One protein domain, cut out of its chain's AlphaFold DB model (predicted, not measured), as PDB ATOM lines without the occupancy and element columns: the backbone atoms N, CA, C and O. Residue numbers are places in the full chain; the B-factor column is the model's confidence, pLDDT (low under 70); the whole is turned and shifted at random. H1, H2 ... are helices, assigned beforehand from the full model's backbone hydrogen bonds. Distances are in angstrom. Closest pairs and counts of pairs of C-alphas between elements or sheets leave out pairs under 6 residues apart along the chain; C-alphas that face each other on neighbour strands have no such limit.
ATOM      1  N   SER A   2     -26.541  18.277  -8.315       92.75
ATOM      2  CA  SER A   2     -25.560  17.578  -9.148       92.75
ATOM      3  C   SER A   2     -26.237  16.414  -9.879       92.75
ATOM      4  O   SER A   2     -27.230  15.883  -9.386       92.75
ATOM      5  N   LEU A   3     -25.684  15.979 -11.016       94.31
ATOM      6  CA  LEU A   3     -26.234  14.854 -11.783       94.31
ATOM      7  C   LEU A   3     -26.404  13.593 -10.923       94.31
ATOM      8  O   LEU A   3     -27.402  12.890 -11.038       94.31
ATOM      9  N   ILE A   4     -25.449  13.309 -10.035       97.06
ATOM     10  CA  ILE A   4     -25.527  12.135  -9.164       97.06
ATOM     11  C   ILE A   4     -26.702  12.229  -8.180       97.06
ATOM     12  O   ILE A   4     -27.361  11.221  -7.928       97.06
ATOM     13  N   ASP A   5     -27.028  13.423  -7.677       97.88
ATOM     14  CA  ASP A   5     -28.197  13.617  -6.812       97.88
ATOM     15  C   ASP A   5     -29.505  13.442  -7.594       97.88
ATOM     16  O   ASP A   5     -30.443  12.828  -7.082       97.88
ATOM     17  N   ASP A   6     -29.547  13.893  -8.851       97.81
ATOM     18  CA  ASP A   6     -30.699  13.698  -9.740       97.81
ATOM     19  C   ASP A   6     -30.935  12.202 -10.021       97.81
ATOM     20  O   ASP A   6     -32.058  11.712  -9.894       97.81
ATOM     21  N   ILE A   7     -29.876  11.432 -10.305       97.75
ATOM     22  CA  ILE A   7     -29.972   9.974 -10.507       97.75
ATOM     23  C   ILE A   7     -30.327   9.245  -9.197       97.75
ATOM     24  O   ILE A   7     -31.076   8.262  -9.210       97.75
ATOM     25  N   ARG A   8     -29.870   9.727  -8.031       98.00
ATOM     26  CA  ARG A   8     -30.322   9.200  -6.729       98.00
ATOM     27  C   ARG A   8     -31.802   9.487  -6.482       98.00
ATOM     28  O   ARG A   8     -32.476   8.637  -5.909       98.00
ATOM     29  N   ALA A   9     -32.326  10.627  -6.909       98.19
ATOM     30  CA  ALA A   9     -33.742  10.954  -6.761       98.19
ATOM     31  C   ALA A   9     -34.638  10.277  -7.816       98.19
ATOM     32  O   ALA A   9     -35.842  10.124  -7.585       98.19
ATOM     33  N   TYR A  10     -34.064   9.856  -8.949       98.19
ATOM     34  CA  TYR A  10     -34.781   9.192 -10.033       98.19
ATOM     35  C   TYR A  10     -35.545   7.957  -9.540       98.19
ATOM     36  O   TYR A  10     -34.995   7.092  -8.851       98.19
ATOM     37  N   ARG A  11     -36.829   7.880  -9.910       98.44
ATOM     38  CA  ARG A  11     -37.718   6.754  -9.611       98.44
ATOM     39  C   ARG A  11     -37.817   5.865 -10.851       98.44
ATOM     40  O   ARG A  11     -38.428   6.310 -11.819       98.44
ATOM     41  N   PRO A  12     -37.263   4.642 -10.821       98.56
ATOM     42  CA  PRO A  12     -37.369   3.715 -11.939       98.56
ATOM     43  C   PRO A  12     -38.825   3.420 -12.304       98.56
ATOM     44  O   PRO A  12     -39.637   3.121 -11.425       98.56
ATOM     45  N   PHE A  13     -39.143   3.475 -13.592       98.31
ATOM     46  CA  PHE A  13     -40.441   3.109 -14.149       98.31
ATOM     47  C   PHE A  13     -40.633   1.588 -14.199       98.31
ATOM     48  O   PHE A  13     -41.753   1.094 -14.070       98.31
ATOM     49  N   ASN A  14     -39.548   0.827 -14.367       98.62
ATOM     50  CA  ASN A  14     -39.581  -0.630 -14.482       98.62
ATOM     51  C   ASN A  14     -38.342  -1.302 -13.846       98.62
ATOM     52  O   ASN A  14     -37.453  -0.645 -13.303       98.62
ATOM     53  N   GLN A  15     -38.291  -2.641 -13.901       98.62
ATOM     54  CA  GLN A  15     -37.177  -3.431 -13.355       98.62
ATOM     55  C   GLN A  15     -35.847  -3.148 -14.065       98.62
ATOM     56  O   GLN A  15     -34.802  -3.169 -13.415       98.62
ATOM     57  N   GLN A  16     -35.883  -2.889 -15.375       98.69
ATOM     58  CA  GLN A  16     -34.684  -2.598 -16.153       98.69
ATOM     59  C   GLN A  16     -34.036  -1.305 -15.647       98.69
ATOM     60  O   GLN A  16     -32.884  -1.317 -15.230       98.69
ATOM     61  N   GLU A  17     -34.805  -0.223 -15.553       98.62
ATOM     62  CA  GLU A  17     -34.313   1.064 -15.062       98.62
ATOM     63  C   GLU A  17     -33.838   1.004 -13.602       98.62
ATOM     64  O   GLU A  17     -32.938   1.744 -13.205       98.62
ATOM     65  N   ALA A  18     -34.413   0.117 -12.781       98.62
ATOM     66  CA  ALA A  18     -33.959  -0.078 -11.407       98.62
ATOM     67  C   ALA A  18     -32.556  -0.700 -11.356       98.62
ATOM     68  O   ALA A  18     -31.729  -0.278 -10.542       98.62
ATOM     69  N   ALA A  19     -32.283  -1.663 -12.241       98.50
ATOM     70  CA  ALA A  19     -30.955  -2.240 -12.409       98.50
ATOM     71  C   ALA A  19     -29.976  -1.218 -13.012       98.50
ATOM     72  O   ALA A  19     -28.886  -1.026 -12.468       98.50
ATOM     73  N   ASP A  20     -30.389  -0.504 -14.063       98.50
ATOM     74  CA  ASP A  20     -29.567   0.501 -14.747       98.50
ATOM     75  C   ASP A  20     -29.158   1.629 -13.793       98.50
ATOM     76  O   ASP A  20     -27.980   1.979 -13.706       98.50
ATOM     77  N   ARG A  21     -30.094   2.146 -12.986       98.56
ATOM     78  CA  ARG A  21     -29.811   3.178 -11.976       98.56
ATOM     79  C   ARG A  21     -28.713   2.749 -11.002       98.56
ATOM     80  O   ARG A  21     -27.863   3.567 -10.659       98.56
ATOM     81  N   ALA A  22     -28.710   1.491 -10.555       98.38
ATOM     82  CA  ALA A  22     -27.681   0.992  -9.642       98.38
ATOM     83  C   ALA A  22     -26.291   0.966 -10.302       98.38
ATOM     84  O   ALA A  22     -25.301   1.338  -9.670       98.38
ATOM     85  N   VAL A  23     -26.219   0.576 -11.579       98.19
ATOM     86  CA  VAL A  23     -24.972   0.578 -12.359       98.19
ATOM     87  C   VAL A  23     -24.476   2.005 -12.599       98.19
ATOM     88  O   VAL A  23     -23.303   2.285 -12.363       98.19
ATOM     89  N   ILE A  24     -25.365   2.918 -13.002       98.19
ATOM     90  CA  ILE A  24     -25.029   4.326 -13.260       98.19
ATOM     91  C   ILE A  24     -24.479   4.990 -11.992       98.19
ATOM     92  O   ILE A  24     -23.431   5.632 -12.046       98.19
ATOM     93  N   LEU A  25     -25.138   4.807 -10.840       98.44
ATOM     94  CA  LEU A  25     -24.667   5.364  -9.567       98.44
ATOM     95  C   LEU A  25     -23.288   4.826  -9.186       98.44
ATOM     96  O   LEU A  25     -22.411   5.609  -8.834       98.44
ATOM     97  N   ARG A  26     -23.069   3.514  -9.324       98.19
ATOM     98  CA  ARG A  26     -21.761   2.906  -9.061       98.19
ATOM     99  C   ARG A  26     -20.660   3.530  -9.921       98.19
ATOM    100  O   ARG A  26     -19.582   3.800  -9.400       98.19
ATOM    101  N   GLN A  27     -20.913   3.759 -11.210       97.94
ATOM    102  CA  GLN A  27     -19.928   4.380 -12.100       97.94
ATOM    103  C   GLN A  27     -19.668   5.846 -11.737       97.94
ATOM    104  O   GLN A  27     -18.511   6.245 -11.656       97.94
ATOM    105  N   LEU A  28     -20.719   6.620 -11.448       97.25
ATOM    106  CA  LEU A  28     -20.595   8.019 -11.016       97.25
ATOM    107  C   LEU A  28     -19.810   8.174  -9.702       97.25
ATOM    108  O   LEU A  28     -19.176   9.205  -9.495       97.25
ATOM    109  N   GLU A  29     -19.864   7.183  -8.809       97.25
ATOM    110  CA  GLU A  29     -19.152   7.202  -7.523       97.25
ATOM    111  C   GLU A  29     -17.703   6.707  -7.624       97.25
ATOM    112  O   GLU A  29     -16.841   7.198  -6.896       97.25
ATOM    113  N   ALA A  30     -17.432   5.726  -8.491       97.31
ATOM    114  CA  ALA A  30     -16.154   5.016  -8.518       97.31
ATOM    115  C   ALA A  30     -15.185   5.491  -9.609       97.31
ATOM    116  O   ALA A  30     -13.974   5.352  -9.431       97.31
ATOM    117  N   ASP A  31     -15.688   6.007 -10.734       97.75
ATOM    118  CA  ASP A  31     -14.861   6.353 -11.888       97.75
ATOM    119  C   ASP A  31     -14.703   7.880 -12.040       97.75
ATOM    120  O   ASP A  31     -15.638   8.567 -12.459       97.75
ATOM    121  N   PRO A  32     -13.512   8.449 -11.759       96.25
ATOM    122  CA  PRO A  32     -13.271   9.879 -11.943       96.25
ATOM    123  C   PRO A  32     -13.289  10.314 -13.421       96.25
ATOM    124  O   PRO A  32     -13.383  11.509 -13.696       96.25
ATOM    125  N   GLN A  33     -13.202   9.374 -14.368       97.88
ATOM    126  CA  GLN A  33     -13.243   9.613 -15.813       97.88
ATOM    127  C   GLN A  33     -14.606   9.283 -16.437       97.88
ATOM    128  O   GLN A  33     -14.718   9.253 -17.658       97.88
ATOM    129  N   VAL A  34     -15.667   9.094 -15.643       97.56
ATOM    130  CA  VAL A  34     -17.015   8.699 -16.116       97.56
ATOM    131  C   VAL A  34     -17.642   9.655 -17.151       97.56
ATOM    132  O   VAL A  34     -18.619   9.311 -17.808       97.56
ATOM    133  N   PHE A  35     -17.099  10.862 -17.330       97.50
ATOM    134  CA  PHE A  35     -17.536  11.826 -18.352       97.50
ATOM    135  C   PHE A  35     -16.622  11.896 -19.584       97.50
ATOM    136  O   PHE A  35     -16.904  12.652 -20.513       97.50
ATOM    137  N   ASP A  36     -15.538  11.127 -19.607       97.94
ATOM    138  CA  ASP A  36     -14.579  11.073 -20.701       97.94
ATOM    139  C   ASP A  36     -14.719   9.755 -21.476       97.94
ATOM    140  O   ASP A  36     -15.033   8.704 -20.919       97.94
ATOM    141  N   ARG A  37     -14.461   9.792 -22.787       97.62
ATOM    142  CA  ARG A  37     -14.564   8.608 -23.658       97.62
ATOM    143  C   ARG A  37     -13.470   7.565 -23.414       97.62
ATOM    144  O   ARG A  37     -13.554   6.476 -23.970       97.62
ATOM    145  N   SER A  38     -12.450   7.891 -22.625       96.88
ATOM    146  CA  SER A  38     -11.452   6.935 -22.141       96.88
ATOM    147  C   SER A  38     -12.022   5.939 -21.129       96.88
ATOM    148  O   SER A  38     -11.470   4.845 -21.002       96.88
ATOM    149  N   SER A  39     -13.134   6.263 -20.455       97.56
ATOM    150  CA  SER A  39     -13.818   5.310 -19.583       97.56
ATOM    151  C   SER A  39     -14.513   4.214 -20.391       97.56
ATOM    152  O   SER A  39     -15.182   4.471 -21.398       97.56
ATOM    153  N   LEU A  40     -14.408   2.977 -19.894       96.06
ATOM    154  CA  LEU A  40     -15.119   1.822 -20.442       96.06
ATOM    155  C   LEU A  40     -16.643   2.036 -20.443       96.06
ATOM    156  O   LEU A  40     -17.325   1.551 -21.346       96.06
ATOM    157  N   ALA A  41     -17.172   2.758 -19.452       96.56
ATOM    158  CA  ALA A  41     -18.585   3.100 -19.338       96.56
ATOM    159  C   ALA A  41     -18.725   4.571 -18.929       96.56
ATOM    160  O   ALA A  41     -18.578   4.910 -17.755       96.56
ATOM    161  N   HIS A  42     -19.026   5.424 -19.910       97.69
ATOM    162  CA  HIS A  42     -19.146   6.868 -19.737       97.69
ATOM    163  C   HIS A  42     -20.589   7.357 -19.878       97.69
ATOM    164  O   HIS A  42     -21.420   6.748 -20.558       97.69
ATOM    165  N   MET A  43     -20.884   8.492 -19.248       97.62
ATOM    166  CA  MET A  43     -22.189   9.133 -19.328       97.62
ATOM    167  C   MET A  43     -22.491   9.583 -20.756       97.62
ATOM    168  O   MET A  43     -21.665  10.189 -21.440       97.62
ATOM    169  N   THR A  44     -23.725   9.340 -21.178       96.88
ATOM    170  CA  THR A  44     -24.279   9.851 -22.430       96.88
ATOM    171  C   THR A  44     -25.621  10.520 -22.155       96.88
ATOM    172  O   THR A  44     -26.198  10.379 -21.076       96.88
ATOM    173  N   CYS A  45     -26.104  11.295 -23.119       95.62
ATOM    174  CA  CYS A  45     -27.411  11.927 -23.060       95.62
ATOM    175  C   CYS A  45     -28.130  11.661 -24.379       95.62
ATOM    176  O   CYS A  45     -27.541  11.781 -25.455       95.62
ATOM    177  N   SER A  46     -29.401  11.291 -24.290       95.69
ATOM    178  CA  SER A  46     -30.298  11.173 -25.431       95.69
ATOM    179  C   SER A  46     -31.463  12.127 -25.238       95.69
ATOM    180  O   SER A  46     -31.893  12.381 -24.114       95.69
ATOM    181  N   ILE A  47     -31.976  12.657 -26.342       96.00
ATOM    182  CA  ILE A  47     -33.120  13.562 -26.333       96.00
ATOM    183  C   ILE A  47     -34.284  12.820 -26.972       96.00
ATOM    184  O   ILE A  47     -34.227  12.459 -28.147       96.00
ATOM    185  N   TRP A  48     -35.346  12.604 -26.200       96.25
ATOM    186  CA  TRP A  48     -36.605  12.112 -26.742       96.25
ATOM    187  C   TRP A  48     -37.416  13.290 -27.289       96.25
ATOM    188  O   TRP A  48     -38.199  13.920 -26.580       96.25
ATOM    189  N   THR A  49     -37.170  13.632 -28.554       97.75
ATOM    190  CA  THR A  49     -37.862  14.733 -29.233       97.75
ATOM    191  C   THR A  49     -39.208  14.259 -29.766       97.75
ATOM    192  O   THR A  49     -39.264  13.339 -30.589       97.75
ATOM    193  N   VAL A  50     -40.281  14.924 -29.343       98.19
ATOM    194  CA  VAL A  50     -41.654  14.643 -29.779       98.19
ATOM    195  C   VAL A  50     -42.299  15.864 -30.434       98.19
ATOM    196  O   VAL A  50     -41.864  16.996 -30.221       98.19
ATOM    197  N   ASP A  51     -43.327  15.644 -31.253       98.12
ATOM    198  CA  ASP A  51     -44.164  16.738 -31.762       98.12
ATOM    199  C   ASP A  51     -44.985  17.395 -30.620       98.12
ATOM    200  O   ASP A  51     -45.111  16.804 -29.545       98.12
ATOM    201  N   PRO A  52     -45.593  18.585 -30.819       98.12
ATOM    202  CA  PRO A  52     -46.326  19.285 -29.756       98.12
ATOM    203  C   PRO A  52     -47.483  18.497 -29.125       98.12
ATOM    204  O   PRO A  52     -47.882  18.807 -28.005       98.12
ATOM    205  N   THR A  53     -48.034  17.498 -29.824       98.12
ATOM    206  CA  THR A  53     -49.104  16.633 -29.300       98.12
ATOM    207  C   THR A  53     -48.589  15.353 -28.635       98.12
ATOM    208  O   THR A  53     -49.393  14.564 -28.145       98.12
ATOM    209  N   ALA A  54     -47.266  15.149 -28.598       96.50
ATOM    210  CA  ALA A  54     -46.596  13.950 -28.092       96.50
ATOM    211  C   ALA A  54     -47.049  12.637 -28.769       96.50
ATOM    212  O   ALA A  54     -47.020  11.568 -28.163       96.50
ATOM    213  N   ALA A  55     -47.462  12.710 -30.035       98.00
ATOM    214  CA  ALA A  55     -47.960  11.576 -30.810       98.00
ATOM    215  C   ALA A  55     -46.880  10.923 -31.689       98.00
ATOM    216  O   ALA A  55     -47.023   9.769 -32.098       98.00
ATOM    217  N   LYS A  56     -45.804  11.646 -32.017       98.12
ATOM    218  CA  LYS A  56     -44.711  11.196 -32.883       98.12
ATOM    219  C   LYS A  56     -43.364  11.499 -32.248       98.12
ATOM    220  O   LYS A  56     -43.164  12.566 -31.683       98.12
ATOM    221  N   THR A  57     -42.433  10.565 -32.413       98.06
ATOM    222  CA  THR A  57     -41.029  10.711 -32.011       98.06
ATOM    223  C   THR A  57     -40.165  10.961 -33.243       98.06
ATOM    224  O   THR A  57     -40.326  10.271 -34.249       98.06
ATOM    225  N   LEU A  58     -39.250  11.930 -33.171       97.75
ATOM    226  CA  LEU A  58     -38.233  12.134 -34.204       97.75
ATOM    227  C   LEU A  58     -37.127  11.078 -34.059       97.75
ATOM    228  O   LEU A  58     -36.525  10.955 -32.995       97.75
ATOM    229  N   MET A  59     -36.847  10.352 -35.141       96.81
ATOM    230  CA  MET A  59     -35.736   9.401 -35.253       96.81
ATOM    231  C   MET A  59     -34.846   9.812 -36.436       96.81
ATOM    232  O   MET A  59     -35.366  10.344 -37.419       96.81
ATOM    233  N   VAL A  60     -33.533   9.593 -36.324       90.94
ATOM    234  CA  VAL A  60     -32.514   9.922 -37.341       90.94
ATOM    235  C   VAL A  60     -31.728   8.693 -37.761       90.94
ATOM    236  O   VAL A  60     -31.567   7.791 -36.908       90.94
TER     237      VAL A  60
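Overview. This is residues 2 to 60 of the 60 residues of an uncharacterized protein of Coriobacteriaceae bacterium CHKCI002 (UniProt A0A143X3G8). What is the main picture? With little regular structure, the model is a small helical hairpin of H1 and H2, from whose end residues 31 to 60 loop round and run off as a long unnamed tail; residues 51 to 56 stick out. What is printed? There are 59 residues with two named helices, H1 then H2, holding 23 of them, and no named strand. The class is all helix; the whole is loose, with a radius of gyration of the C-alphas of 14.3 A and spans of 40 by 25 by 21 A.

Arrangement. How do the helices stand? H1, residues 3 to 9, and H2, residues 15 to 30, form a hairpin with a tight link and run opposite ways at a steep tilt of 41 degrees. Where do they touch? H1 touches H2 at residues 21 to 28 alone, the closest C-alphas being those of Ile 4 and Leu 28, 6.7 A apart. Are their backbones in order? In H1 and H2 every O i to N i+4 pair is within hydrogen-bond range.

Along the chain. Where does H1 begin? C-alpha 3 is at (-26.234, 14.854, -11.783). Where does H2 end? It measures 23.2 A, to C-alpha 30 at (-16.154, 5.016, -8.518); H1 measures 9.8 A.

Size, cuts and confidence. How large is it? The C-alphas farthest apart, of Ala 30 and Thr 53, are 40.7 A apart. Is anything missing or uncertain? The printed part has no cut, and no printed residue is under 70 in pLDDT.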